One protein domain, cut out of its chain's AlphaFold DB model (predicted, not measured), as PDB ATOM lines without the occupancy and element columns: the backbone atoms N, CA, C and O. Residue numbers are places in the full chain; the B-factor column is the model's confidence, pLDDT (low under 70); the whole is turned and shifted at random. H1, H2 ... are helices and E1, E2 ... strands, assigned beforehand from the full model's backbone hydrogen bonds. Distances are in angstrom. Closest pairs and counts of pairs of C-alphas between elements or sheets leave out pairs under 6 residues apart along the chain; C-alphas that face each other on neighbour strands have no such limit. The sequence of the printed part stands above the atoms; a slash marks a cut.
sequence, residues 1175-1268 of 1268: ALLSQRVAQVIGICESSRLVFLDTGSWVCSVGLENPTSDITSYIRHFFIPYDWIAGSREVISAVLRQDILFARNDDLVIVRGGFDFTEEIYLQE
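This is residues 1175 to 1268 of the 1268 residues of the protein "WD domain protein" of Neosartorya fischeri (strain ATCC 1020 / DSM 3700 / CBS 544.65 / FGSC A1164 / JCM 1740 / NRRL 181 / WB 181) (UniProt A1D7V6). Picture two antiparallel sheets that form a loose sandwich, only partly face to face: a strongly twisted sheet of five strands, and a small sheet of three, E5 E6 E7, offset toward one end of the longest axis. The short helix H1 only grazes the larger sheet, and a long unnamed stretch, residues 1223 to 1235, links the two sheets. The printed part has 94 residues, with one named helix and eight named strands in the order H1 E1 E2 E3 E4 E5 E6 E7 E8; the larger sheet's order is E1 E2 E3 E4 E8, and the class is mostly strand. It is compact, with a radius of gyration of the C-alphas of 13.1 A, yet elongated, spanning 43 by 25 by 20 A.

Start at H1, residues 1175 to 1178, which grazes the larger sheet with residues 1176 to 1178; it is too short for an O i to N i+4 pair, and its one O i to N i+3 pair is within range. Next comes a meander, each strand the antiparallel neighbour of the one before: E1, 1181 to 1187, E2, 1192 to 1197, E3, 1201 to 1206, and E4, 1216 to 1222. Look for N 1185 and O 1194, 2.9 A apart, in the hairpin E1 and E2. In the hairpin E2 and E3, N 1195 and O 1203 are 2.9 A apart; in the hairpin E3 and E4, N 1204 and O 1218 are 2.8 A apart. E5, 1236 to 1239, E6, 1242 to 1247, and E7, 1250 to 1254, make a second meander, with N 1237 and O 1244 at 3.0 A and N 1245 and O 1252 at 2.9 A. E8, 1262 to 1265, returns to the first sheet as the antiparallel neighbour of E4, with N 1219 and O 1262 at 2.8 A. The two sheets' facing parts are 9.6 A centre to centre, with their strands at 38 degrees; the closest C-alphas of E1 and E5, those of Gly 1186 and Val 1238, are 5.8 A apart. E3 and E6 are apart.

Find C-alpha 1175 at (-41.981, -48.231, 23.884), where H1 begins its 5.3 A. From C-alpha 1181 at (-36.230, -41.580, 29.106), E1 runs 14.0 A; E2 runs 14.8 A, E3 16.5 A and E4 17.6 A. E5 covers 9.9 A, E6 15.7 A and E7 12.8 A. E8 covers 10.0 A and ends at C-alpha 1265, (-31.471, -43.248, 15.925).

The two C-alphas farthest apart, those of Thr 1211 and Asp 1249, are 43.4 A from each other. The printed part has no cut, and the link E4 to E5 is long. Mean pLDDT of the printed part is 76.1; look for values under 70 at residues 1189 to 1190, 1208 to 1213, 1224 to 1233 and 1267 to 1268.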
ATOM      1  N   ALA A1175     -42.603 -47.128  23.149       70.62
ATOM      2  CA  ALA A1175     -41.981 -48.231  23.884       70.62
ATOM      3  C   ALA A1175     -40.443 -48.205  23.804       70.62
ATOM      4  O   ALA A1175     -39.779 -48.202  24.841       70.62
ATOM      5  N   LEU A1176     -39.869 -48.083  22.600       73.00
ATOM      6  CA  LEU A1176     -38.412 -47.979  22.413       73.00
ATOM      7  C   LEU A1176     -37.834 -46.713  23.064       73.00
ATOM      8  O   LEU A1176     -36.772 -46.751  23.689       73.00
ATOM      9  N   LEU A1177     -38.565 -45.597  22.980       80.94
ATOM     10  CA  LEU A1177     -38.161 -44.331  23.586       80.94
ATOM     11  C   LEU A1177     -38.134 -44.423  25.121       80.94
ATOM     12  O   LEU A1177     -37.199 -43.928  25.748       80.94
ATOM     13  N   SER A1178     -39.126 -45.083  25.729       79.69
ATOM     14  CA  SER A1178     -39.296 -45.149  27.187       79.69
ATOM     15  C   SER A1178     -38.078 -45.717  27.923       79.69
ATOM     16  O   SER A1178     -37.710 -45.202  28.974       79.69
ATOM     17  N   GLN A1179     -37.351 -46.665  27.316       78.69
ATOM     18  CA  GLN A1179     -36.127 -47.238  27.890       78.69
ATOM     19  C   GLN A1179     -34.987 -46.216  28.047       78.69
ATOM     20  O   GLN A1179     -34.105 -46.386  28.906       78.69
ATOM     21  N   ARG A1180     -35.002 -45.170  27.210       80.88
ATOM     22  CA  ARG A1180     -34.022 -44.079  27.166       80.88
ATOM     23  C   ARG A1180     -34.461 -42.851  27.954       80.88
ATOM     24  O   ARG A1180     -33.603 -42.026  28.248       80.88
ATOM     25  N   VAL A1181     -35.733 -42.729  28.334       83.12
ATOM     26  CA  VAL A1181     -36.230 -41.580  29.106       83.12
ATOM     27  C   VAL A1181     -35.919 -41.754  30.594       83.12
ATOM     28  O   VAL A1181     -36.391 -42.675  31.255       83.12
ATOM     29  N   ALA A1182     -35.140 -40.835  31.160       79.38
ATOM     30  CA  ALA A1182     -35.008 -40.702  32.603       79.38
ATOM     31  C   ALA A1182     -36.258 -40.018  33.183       79.38
ATOM     32  O   ALA A1182     -36.928 -40.588  34.043       79.38
ATOM     33  N   GLN A1183     -36.626 -38.845  32.663       83.25
ATOM     34  CA  GLN A1183     -37.776 -38.067  33.136       83.25
ATOM     35  C   GLN A1183     -38.370 -37.203  32.022       83.25
ATOM     36  O   GLN A1183     -37.633 -36.592  31.250       83.25
ATOM     37  N   VAL A1184     -39.698 -37.079  31.985       85.00
ATOM     38  CA  VAL A1184     -40.368 -36.100  31.116       85.00
ATOM     39  C   VAL A1184     -40.316 -34.703  31.743       85.00
ATOM     40  O   VAL A1184     -40.826 -34.484  32.841       85.00
ATOM     41  N   ILE A1185     -39.747 -33.739  31.017       84.31
ATOM     42  CA  ILE A1185     -39.665 -32.333  31.444       84.31
ATOM     43  C   ILE A1185     -40.988 -31.632  31.108       84.31
ATOM     44  O   ILE A1185     -41.646 -31.036  31.963       84.31
ATOM     45  N   GLY A1186     -41.446 -31.756  29.862       81.31
ATOM     46  CA  GLY A1186     -42.674 -31.106  29.419       81.31
ATOM     47  C   GLY A1186     -42.966 -31.301  27.941       81.31
ATOM     48  O   GLY A1186     -42.302 -32.069  27.252       81.31
ATOM     49  N   ILE A1187     -43.991 -30.602  27.464       79.94
ATOM     50  CA  ILE A1187     -44.374 -30.571  26.054       79.94
ATOM     51  C   ILE A1187     -44.284 -29.117  25.591       79.94
ATOM     52  O   ILE A1187     -44.840 -28.231  26.240       79.94
ATOM     53  N   CYS A1188     -43.565 -28.874  24.496       76.56
ATOM     54  CA  CYS A1188     -43.435 -27.550  23.890       76.56
ATOM     55  C   CYS A1188     -44.664 -27.206  23.023       76.56
ATOM     56  O   CYS A1188     -45.377 -28.096  22.561       76.56
ATOM     57  N   GLU A1189     -44.887 -25.915  22.756       65.75
ATOM     58  CA  GLU A1189     -45.983 -25.398  21.915       65.75
ATOM     59  C   GLU A1189     -45.998 -25.993  20.498       65.75
ATOM     60  O   GLU A1189     -47.060 -26.094  19.893       65.75
ATOM     61  N   SER A1190     -44.849 -26.449  19.992       65.56
ATOM     62  CA  SER A1190     -44.715 -27.139  18.704       65.56
ATOM     63  C   SER A1190     -44.970 -28.652  18.790       65.56
ATOM     64  O   SER A1190     -44.354 -29.416  18.050       65.56
ATOM     65  N   SER A1191     -45.761 -29.122  19.759       74.12
ATOM     66  CA  SER A1191     -46.094 -30.548  19.917       74.12
ATOM     67  C   SER A1191     -44.884 -31.488  20.085       74.12
ATOM     68  O   SER A1191     -44.939 -32.672  19.740       74.12
ATOM     69  N   ARG A1192     -43.769 -30.972  20.620       82.00
ATOM     70  CA  ARG A1192     -42.558 -31.758  20.897       82.00
ATOM     71  C   ARG A1192     -42.523 -32.188  22.355       82.00
ATOM     72  O   ARG A1192     -42.639 -31.348  23.248       82.00
ATOM     73  N   LEU A1193     -42.334 -33.483  22.588       86.12
ATOM     74  CA  LEU A1193     -42.051 -34.029  23.910       86.12
ATOM     75  C   LEU A1193     -40.601 -33.709  24.266       86.12
ATOM     76  O   LEU A1193     -39.704 -34.092  23.524       86.12
ATOM     77  N   VAL A1194     -40.387 -33.035  25.392       88.00
ATOM     78  CA  VAL A1194     -39.066 -32.698  25.928       88.00
ATOM     79  C   VAL A1194     -38.808 -33.566  27.150       88.00
ATOM     80  O   VAL A1194     -39.607 -33.590  28.094       88.00
ATOM     81  N   PHE A1195     -37.697 -34.285  27.140       88.81
ATOM     82  CA  PHE A1195     -37.360 -35.241  28.182       88.81
ATOM     83  C   PHE A1195     -35.856 -35.268  28.442       88.81
ATOM     84  O   PHE A1195     -35.054 -34.888  27.594       88.81
ATOM     85  N   LEU A1196     -35.483 -35.717  29.633       86.81
ATOM     86  CA  LEU A1196     -34.104 -36.012  29.990       86.81
ATOM     87  C   LEU A1196     -33.820 -37.478  29.650       86.81
ATOM     88  O   LEU A1196     -34.578 -38.351  30.088       86.81
ATOM     89  N   ASP A1197     -32.768 -37.764  28.885       86.00
ATOM     90  CA  ASP A1197     -32.341 -39.136  28.598       86.00
ATOM     91  C   ASP A1197     -31.531 -39.751  29.761       86.00
ATOM     92  O   ASP A1197     -31.101 -39.070  30.695       86.00
ATOM     93  N   THR A1198     -31.310 -41.070  29.737       78.38
ATOM     94  CA  THR A1198     -30.500 -41.769  30.757       78.38
ATOM     95  C   THR A1198     -29.026 -41.355  30.776       78.38
ATOM     96  O   THR A1198     -28.319 -41.674  31.731       78.38
ATOM     97  N   GLY A1199     -28.559 -40.665  29.736       75.62
ATOM     98  CA  GLY A1199     -27.228 -40.087  29.621       75.62
ATOM     99  C   GLY A1199     -27.144 -38.637  30.099       75.62
ATOM    100  O   GLY A1199     -26.101 -38.035  29.898       75.62
ATOM    101  N   SER A1200     -28.183 -38.088  30.742       79.00
ATOM    102  CA  SER A1200     -28.269 -36.684  31.191       79.00
ATOM    103  C   SER A1200     -28.309 -35.642  30.061       79.00
ATOM    104  O   SER A1200     -27.993 -34.474  30.278       79.00
ATOM    105  N   TRP A1201     -28.735 -36.032  28.859       85.06
ATOM    106  CA  TRP A1201     -29.024 -35.101  27.767       85.06
ATOM    107  C   TRP A1201     -30.476 -34.646  27.799       85.06
ATOM    108  O   TRP A1201     -31.389 -35.451  27.995       85.06
ATOM    109  N   VAL A1202     -30.703 -33.357  27.552       87.94
ATOM    110  CA  VAL A1202     -32.035 -32.852  27.224       87.94
ATOM    111  C   VAL A1202     -32.311 -33.148  25.763       87.94
ATOM    112  O   VAL A1202     -31.581 -32.720  24.866       87.94
ATOM    113  N   CYS A1203     -33.391 -33.883  25.546       89.94
ATOM    114  CA  CYS A1203     -33.801 -34.388  24.257       89.94
ATOM    115  C   CYS A1203     -35.210 -33.912  23.916       89.94
ATOM    116  O   CYS A1203     -36.036 -33.674  24.803       89.94
ATOM    117  N   SER A1204     -35.512 -33.820  22.623       89.44
ATOM    118  CA  SER A1204     -36.876 -33.648  22.149       89.44
ATOM    119  C   SER A1204     -37.248 -34.618  21.039       89.44
ATOM    120  O   SER A1204     -36.405 -35.114  20.294       89.44
ATOM    121  N   VAL A1205     -38.545 -34.896  20.935       87.69
ATOM    122  CA  VAL A1205     -39.107 -35.699  19.853       87.69
ATOM    123  C   VAL A1205     -40.461 -35.145  19.414       87.69
ATOM    124  O   VAL A1205     -41.262 -34.701  20.239       87.69
ATOM    125  N   GLY A1206     -40.711 -35.129  18.104       82.00
ATOM    126  CA  GLY A1206     -41.980 -34.677  17.532       82.00
ATOM    127  C   GLY A1206     -43.088 -35.718  17.686       82.00
ATOM    128  O   GLY A1206     -42.865 -36.901  17.445       82.00
ATOM    129  N   LEU A1207     -44.295 -35.275  18.056       75.81
ATOM    130  CA  LEU A1207     -45.467 -36.148  18.229       75.81
ATOM    131  C   LEU A1207     -46.499 -36.038  17.083       75.81
ATOM    132  O   LEU A1207     -47.581 -36.610  17.180       75.81
ATOM    133  N   GLU A1208     -46.190 -35.313  16.003       63.56
ATOM    134  CA  GLU A1208     -47.184 -34.836  15.021       63.56
ATOM    135  C   GLU A1208     -47.683 -35.886  14.003       63.56
ATOM    136  O   GLU A1208     -48.766 -35.705  13.450       63.56
ATOM    137  N   ASN A1209     -46.970 -37.004  13.791       60.72
ATOM    138  CA  ASN A1209     -47.367 -38.057  12.839       60.72
ATOM    139  C   ASN A1209     -47.888 -39.320  13.553       60.72
ATOM    140  O   ASN A1209     -47.069 -40.087  14.053       60.72
ATOM    141  N   PRO A1210     -49.209 -39.585  13.595       55.81
ATOM    142  CA  PRO A1210     -49.787 -40.675  14.391       55.81
ATOM    143  C   PRO A1210     -49.483 -42.098  13.889       55.81
ATOM    144  O   PRO A1210     -49.676 -43.056  14.627       55.81
ATOM    145  N   THR A1211     -49.002 -42.263  12.655       54.12
ATOM    146  CA  THR A1211     -48.899 -43.573  11.984       54.12
ATOM    147  C   THR A1211     -47.499 -44.193  11.967       54.12
ATOM    148  O   THR A1211     -47.369 -45.336  11.536       54.12
ATOM    149  N   SER A1212     -46.456 -43.481  12.408       59.12
ATOM    150  CA  SER A1212     -45.068 -43.971  12.406       59.12
ATOM    151  C   SER A1212     -44.519 -44.157  13.820       59.12
ATOM    152  O   SER A1212     -44.629 -43.247  14.653       59.12
ATOM    153  N   ASP A1213     -43.883 -45.303  14.070       66.75
ATOM    154  CA  ASP A1213     -43.072 -45.517  15.268       66.75
ATOM    155  C   ASP A1213     -41.936 -44.496  15.339       66.75
ATOM    156  O   ASP A1213     -41.398 -44.046  14.323       66.75
ATOM    157  N   ILE A1214     -41.600 -44.087  16.560       73.62
ATOM    158  CA  ILE A1214     -40.514 -43.141  16.785       73.62
ATOM    159  C   ILE A1214     -39.196 -43.898  16.654       73.62
ATOM    160  O   ILE A1214     -38.839 -44.685  17.527       73.62
ATOM    161  N   THR A1215     -38.475 -43.639  15.566       72.81
ATOM    162  CA  THR A1215     -37.183 -44.266  15.251       72.81
ATOM    163  C   THR A1215     -35.986 -43.374  15.567       72.81
ATOM    164  O   THR A1215     -34.864 -43.871  15.631       72.81
ATOM    165  N   SER A1216     -36.190 -42.076  15.803       82.62
ATOM    166  CA  SER A1216     -35.140 -41.144  16.219       82.62
ATOM    167  C   SER A1216     -35.654 -40.088  17.203       82.62
ATOM    168  O   SER A1216     -36.855 -39.820  17.298       82.62
ATOM    169  N   TYR A1217     -34.740 -39.498  17.971       88.19
ATOM    170  CA  TYR A1217     -34.983 -38.314  18.799       88.19
ATOM    171  C   TYR A1217     -33.803 -37.345  18.688       88.19
ATOM    172  O   TYR A1217     -32.702 -37.734  18.304       88.19
ATOM    173  N   ILE A1218     -34.027 -36.077  19.024       87.75
ATOM    174  CA  ILE A1218     -33.025 -35.016  18.900       87.75
ATOM    175  C   ILE A1218     -32.427 -34.725  20.275       87.75
ATOM    176  O   ILE A1218     -33.169 -34.501  21.229       87.75
ATOM    177  N   ARG A1219     -31.100 -34.692  20.377       89.75
ATOM    178  CA  ARG A1219     -30.352 -34.170  21.526       89.75
ATOM    179  C   ARG A1219     -30.081 -32.687  21.353       89.75
ATOM    180  O   ARG A1219     -29.731 -32.249  20.259       89.75
ATOM    181  N   HIS A1220     -30.211 -31.940  22.444       85.81
ATOM    182  CA  HIS A1220     -29.998 -30.497  22.434       85.81
ATOM    183  C   HIS A1220     -28.799 -30.059  23.260       85.81
ATOM    184  O   HIS A1220     -27.914 -29.386  22.757       85.81
ATOM    185  N   PHE A1221     -28.738 -30.424  24.533       84.88
ATOM    186  CA  PHE A1221     -27.586 -30.090  25.362       84.88
ATOM    187  C   PHE A1221     -27.488 -31.045  26.540       84.88
ATOM    188  O   PHE A1221     -28.468 -31.666  26.961       84.88
ATOM    189  N   PHE A1222     -26.275 -31.167  27.056       82.00
ATOM    190  CA  PHE A1222     -25.969 -32.007  28.196       82.00
ATOM    191  C   PHE A1222     -26.167 -31.234  29.499       82.00
ATOM    192  O   PHE A1222     -25.762 -30.075  29.607       82.00
ATOM    193  N   ILE A1223     -26.751 -31.885  30.503       74.31
ATOM    194  CA  ILE A1223     -26.831 -31.353  31.861       74.31
ATOM    195  C   ILE A1223     -25.874 -32.141  32.751       74.31
ATOM    196  O   ILE A1223     -26.027 -33.358  32.884       74.31
ATOM    197  N   PRO A1224     -24.912 -31.464  33.400       66.88
ATOM    198  CA  PRO A1224     -24.039 -32.090  34.377       66.88
ATOM    199  C   PRO A1224     -24.822 -32.834  35.468       66.88
ATOM    200  O   PRO A1224     -25.795 -32.327  36.030       66.88
ATOM    201  N   TYR A1225     -24.395 -34.059  35.784       55.72
ATOM    202  CA  TYR A1225     -25.108 -34.918  36.735       55.72
ATOM    203  C   TYR A1225     -25.207 -34.296  38.140       55.72
ATOM    204  O   TYR A1225     -26.164 -34.570  38.856       55.72
ATOM    205  N   ASP A1226     -24.284 -33.414  38.535       57.25
ATOM    206  CA  ASP A1226     -24.324 -32.671  39.805       57.25
ATOM    207  C   ASP A1226     -25.537 -31.732  39.932       57.25
ATOM    208  O   ASP A1226     -25.917 -31.390  41.051       57.25
ATOM    209  N   TRP A1227     -26.186 -31.355  38.824       61.47
ATOM    210  CA  TRP A1227     -27.439 -30.586  38.844       61.47
ATOM    211  C   TRP A1227     -28.659 -31.467  39.147       61.47
ATOM    212  O   TRP A1227     -29.683 -30.969  39.602       61.47
ATOM    213  N   ILE A1228     -28.548 -32.774  38.893       59.09
ATOM    214  CA  ILE A1228     -29.637 -33.763  38.950       59.09
ATOM    215  C   ILE A1228     -29.460 -34.727  40.142       59.09
ATOM    216  O   ILE A1228     -30.398 -35.401  40.577       59.09
ATOM    217  N   ALA A1229     -28.250 -34.804  40.696       45.38
ATOM    218  CA  ALA A1229     -27.883 -35.732  41.752       45.38
ATOM    219  C   ALA A1229     -28.647 -35.444  43.059       45.38
ATOM    220  O   ALA A1229     -28.560 -34.361  43.637       45.38
ATOM    221  N   GLY A1230     -29.347 -36.465  43.574       49.09
ATOM    222  CA  GLY A1230     -29.917 -36.470  44.932       49.09
ATOM    223  C   GLY A1230     -31.391 -36.107  45.034       49.09
ATOM    224  O   GLY A1230     -31.982 -36.294  46.097       49.09
ATOM    225  N   SER A1231     -32.001 -35.656  43.942       52.31
ATOM    226  CA  SER A1231     -33.448 -35.481  43.824       52.31
ATOM    227  C   SER A1231     -34.086 -36.691  43.134       52.31
ATOM    228  O   SER A1231     -33.556 -37.198  42.149       52.31
ATOM    229  N   ARG A1232     -35.242 -37.157  43.634       53.84
ATOM    230  CA  ARG A1232     -36.036 -38.209  42.962       53.84
ATOM    231  C   ARG A1232     -36.631 -37.741  41.628       53.84
ATOM    232  O   ARG A1232     -36.931 -38.581  40.794       53.84
ATOM    233  N   GLU A1233     -36.796 -36.435  41.441       63.41
ATOM    234  CA  GLU A1233     -37.264 -35.799  40.207       63.41
ATOM    235  C   GLU A1233     -36.528 -34.468  40.035       63.41
ATOM    236  O   GLU A1233     -36.376 -33.713  40.995       63.41
ATOM    237  N   VAL A1234     -36.068 -34.181  38.820       72.38
ATOM    238  CA  VAL A1234     -35.483 -32.892  38.452       72.38
ATOM    239  C   VAL A1234     -36.602 -31.867  38.381       72.38
ATOM    240  O   VAL A1234     -37.496 -31.975  37.533       72.38
ATOM    241  N   ILE A1235     -36.550 -30.865  39.256       80.69
ATOM    242  CA  ILE A1235     -37.503 -29.758  39.228       80.69
ATOM    243  C   ILE A1235     -37.151 -28.903  38.014       80.69
ATOM    244  O   ILE A1235     -36.125 -28.220  37.976       80.69
ATOM    245  N   SER A1236     -37.992 -29.008  36.995       83.06
ATOM    246  CA  SER A1236     -37.743 -28.443  35.681       83.06
ATOM    247  C   SER A1236     -39.045 -28.028  35.019       83.06
ATOM    248  O   SER A1236     -40.123 -28.524  35.357       83.06
ATOM    249  N   ALA A1237     -38.947 -27.090  34.086       82.25
ATOM    250  CA  ALA A1237     -40.080 -26.649  33.291       82.25
ATOM    251  C   ALA A1237     -39.625 -26.196  31.901       82.25
ATOM    252  O   ALA A1237     -38.507 -25.718  31.724       82.25
ATOM    253  N   VAL A1238     -40.510 -26.329  30.915       81.19
ATOM    254  CA  VAL A1238     -40.292 -25.802  29.561       81.19
ATOM    255  C   VAL A1238     -41.023 -24.470  29.436       81.19
ATOM    256  O   VAL A1238     -42.213 -24.389  29.741       81.19
ATOM    257  N   LEU A1239     -40.323 -23.440  28.965       78.62
ATOM    258  CA  LEU A1239     -40.875 -22.117  28.696       78.62
ATOM    259  C   LEU A1239     -40.513 -21.700  27.262       78.62
ATOM    260  O   LEU A1239     -39.425 -21.198  27.007       78.62
ATOM    261  N   ARG A1240     -41.438 -21.873  26.308       74.12
ATOM    262  CA  ARG A1240     -41.191 -21.656  24.865       74.12
ATOM    263  C   ARG A1240     -39.988 -22.474  24.357       74.12
ATOM    264  O   ARG A1240     -40.088 -23.694  24.286       74.12
ATOM    265  N   GLN A1241     -38.894 -21.802  23.984       72.56
ATOM    266  CA  GLN A1241     -37.632 -22.401  23.543       72.56
ATOM    267  C   GLN A1241     -36.606 -22.545  24.678       72.56
ATOM    268  O   GLN A1241     -35.547 -23.131  24.471       72.56
ATOM    269  N   ASP A1242     -36.923 -22.036  25.868       81.94
ATOM    270  CA  ASP A1242     -36.029 -22.042  27.016       81.94
ATOM    271  C   ASP A1242     -36.393 -23.191  27.959       81.94
ATOM    272  O   ASP A1242     -37.563 -23.570  28.108       81.94
ATOM    273  N   ILE A1243     -35.380 -23.746  28.621       84.38
ATOM    274  CA  ILE A1243     -35.557 -24.838  29.580       84.38
ATOM    275  C   ILE A1243     -35.051 -24.389  30.947       84.38
ATOM    276  O   ILE A1243     -33.934 -23.888  31.087       84.38
ATOM    277  N   LEU A1244     -35.911 -24.545  31.950       85.25
ATOM    278  CA  LEU A1244     -35.707 -24.087  33.318       85.25
ATOM    279  C   LEU A1244     -35.343 -25.269  34.217       85.25
ATOM    280  O   LEU A1244     -36.023 -26.297  34.174       85.25
ATOM    281  N   PHE A1245     -34.339 -25.092  35.075       85.44
ATOM    282  CA  PHE A1245     -33.909 -26.076  36.072       85.44
ATOM    283  C   PHE A1245     -33.709 -25.424  37.438       85.44
ATOM    284  O   PHE A1245     -33.154 -24.332  37.534       85.44
ATOM    285  N   ALA A1246     -34.108 -26.109  38.508       81.12
ATOM    286  CA  ALA A1246     -33.662 -25.763  39.854       81.12
ATOM    287  C   ALA A1246     -32.293 -26.401  40.132       81.12
ATOM    288  O   ALA A1246     -32.173 -27.627  40.107       81.12
ATOM    289  N   ARG A1247     -31.277 -25.595  40.456       75.75
ATOM    290  CA  ARG A1247     -29.975 -26.066  40.951       75.75
ATOM    291  C   ARG A1247     -29.781 -25.568  42.378       75.75
ATOM    292  O   ARG A1247     -29.326 -24.452  42.595       75.75
ATOM    293  N   ASN A1248     -30.104 -26.409  43.360       72.88
ATOM    294  CA  ASN A1248     -30.163 -26.005  44.769       72.88
ATOM    295  C   ASN A1248     -31.054 -24.762  44.952       72.88
ATOM    296  O   ASN A1248     -32.262 -24.888  44.783       72.88
ATOM    297  N   ASP A1249     -30.511 -23.597  45.310       72.12
ATOM    298  CA  ASP A1249     -31.257 -22.345  45.509       72.12
ATOM    299  C   ASP A1249     -31.385 -21.470  44.253       72.12
ATOM    300  O   ASP A1249     -32.155 -20.504  44.257       72.12
ATOM    301  N   ASP A1250     -30.659 -21.810  43.188       77.06
ATOM    302  CA  ASP A1250     -30.598 -21.025  41.961       77.06
ATOM    303  C   ASP A1250     -31.583 -21.563  40.907       77.06
ATOM    304  O   ASP A1250     -31.731 -22.774  40.706       77.06
ATOM    305  N   LEU A1251     -32.255 -20.645  40.203       82.44
ATOM    306  CA  LEU A1251     -33.057 -20.947  39.016       82.44
ATOM    307  C   LEU A1251     -32.178 -20.774  37.775       82.44
ATOM    308  O   LEU A1251     -31.804 -19.654  37.427       82.44
ATOM    309  N   VAL A1252     -31.871 -21.874  37.097       83.81
ATOM    310  CA  VAL A1252     -31.069 -21.868  35.874       83.81
ATOM    311  C   VAL A1252     -31.972 -21.855  34.649       83.81
ATOM    312  O   VAL A1252     -32.947 -22.601  34.575       83.81
ATOM    313  N   ILE A1253     -31.626 -21.010  33.679       84.81
ATOM    314  CA  ILE A1253     -32.396 -20.792  32.455       84.81
ATOM    315  C   ILE A1253     -31.478 -21.039  31.263       84.81
ATOM    316  O   ILE A1253     -30.558 -20.259  31.015       84.81
ATOM    317  N   VAL A1254     -31.725 -22.119  30.526       83.75
ATOM    318  CA  VAL A1254     -31.028 -22.406  29.270       83.75
ATOM    319  C   VAL A1254     -31.813 -21.750  28.147       83.75
ATOM    320  O   VAL A1254     -32.901 -22.212  27.801       83.75
ATOM    321  N   ARG A1255     -31.280 -20.643  27.622       81.19
ATOM    322  CA  ARG A1255     -31.901 -19.900  26.522       81.19
ATOM    323  C   ARG A1255     -31.604 -20.550  25.183       81.19
ATOM    324  O   ARG A1255     -30.472 -20.975  24.975       81.19
ATOM    325  N   GLY A1256     -32.594 -20.590  24.293       75.25
ATOM    326  CA  GLY A1256     -32.413 -21.232  22.986       75.25
ATOM    327  C   GLY A1256     -32.054 -22.710  23.140       75.25
ATOM    328  O   GLY A1256     -31.242 -23.255  22.401       75.25
ATOM    329  N   GLY A1257     -32.644 -23.385  24.131       71.75
ATOM    330  CA  GLY A1257     -32.323 -24.769  24.489       71.75
ATOM    331  C   GLY A1257     -32.636 -25.796  23.399       71.75
ATOM    332  O   GLY A1257     -32.436 -26.981  23.627       71.75
ATOM    333  N   PHE A1258     -33.126 -25.363  22.236       77.75
ATOM    334  CA  PHE A1258     -33.353 -26.182  21.049       77.75
ATOM    335  C   PHE A1258     -32.465 -25.790  19.853       77.75
ATOM    336  O   PHE A1258     -32.644 -26.369  18.783       77.75
ATOM    337  N   ASP A1259     -31.548 -24.825  20.009       76.94
ATOM    338  CA  ASP A1259     -30.726 -24.283  18.915       76.94
ATOM    339  C   ASP A1259     -29.684 -25.297  18.418       76.94
ATOM    340  O   ASP A1259     -29.438 -25.399  17.217       76.94
ATOM    341  N   PHE A1260     -29.108 -26.088  19.329       75.62
ATOM    342  CA  PHE A1260     -28.292 -27.248  18.973       75.62
ATOM    343  C   PHE A1260     -29.186 -28.469  18.753       75.62
ATOM    344  O   PHE A1260     -30.110 -28.730  19.529       75.62
ATOM    345  N   THR A1261     -28.907 -29.233  17.699       82.00
ATOM    346  CA  THR A1261     -29.654 -30.445  17.359       82.00
ATOM    347  C   THR A1261     -28.714 -31.531  16.857       82.00
ATOM    348  O   THR A1261     -28.099 -31.376  15.803       82.00
ATOM    349  N   GLU A1262     -28.658 -32.654  17.563       83.94
ATOM    350  CA  GLU A1262     -28.019 -33.891  17.111       83.94
ATOM    351  C   GLU A1262     -29.084 -34.990  17.028       83.94
ATOM    352  O   GLU A1262     -29.780 -35.263  18.005       83.94
ATOM    353  N   GLU A1263     -29.254 -35.614  15.863       86.94
ATOM    354  CA  GLU A1263     -30.253 -36.669  15.676       86.94
ATOM    355  C   GLU A1263     -29.700 -38.042  16.082       86.94
ATOM    356  O   GLU A1263     -28.663 -38.484  15.589       86.94
ATOM    357  N   ILE A1264     -30.415 -38.737  16.969       84.50
ATOM    358  CA  ILE A1264     -30.058 -40.061  17.479       84.50
ATOM    359  C   ILE A1264     -31.095 -41.081  17.029       84.50
ATOM    360  O   ILE A1264     -32.275 -40.957  17.349       84.50
ATOM    361  N   TYR A1265     -30.636 -42.130  16.353       81.69
ATOM    362  CA  TYR A1265     -31.471 -43.248  15.925       81.69
ATOM    363  C   TYR A1265     -31.597 -44.297  17.040       81.69
ATOM    364  O   TYR A1265     -30.604 -44.720  17.638       81.69
ATOM    365  N   LEU A1266     -32.827 -44.718  17.326       75.44
ATOM    366  CA  LEU A1266     -33.152 -45.815  18.232       75.44
ATOM    367  C   LEU A1266     -32.890 -47.132  17.487       75.44
ATOM    368  O   LEU A1266     -33.591 -47.459  16.535       75.44
ATOM    369  N   GLN A1267     -31.839 -47.854  17.881       60.59
ATOM    370  CA  GLN A1267     -31.572 -49.215  17.400       60.59
ATOM    371  C   GLN A1267     -32.423 -50.207  18.205       60.59
ATOM    372  O   GLN A1267     -32.478 -50.075  19.430       60.59
ATOM    373  N   GLU A1268     -33.085 -51.138  17.508       44.03
ATOM    374  CA  GLU A1268     -33.887 -52.228  18.096       44.03
ATOM    375  C   GLU A1268     -33.071 -53.182  18.975       44.03
ATOM    376  O   GLU A1268     -31.907 -53.490  18.618       44.03
TER     377      GLU A1268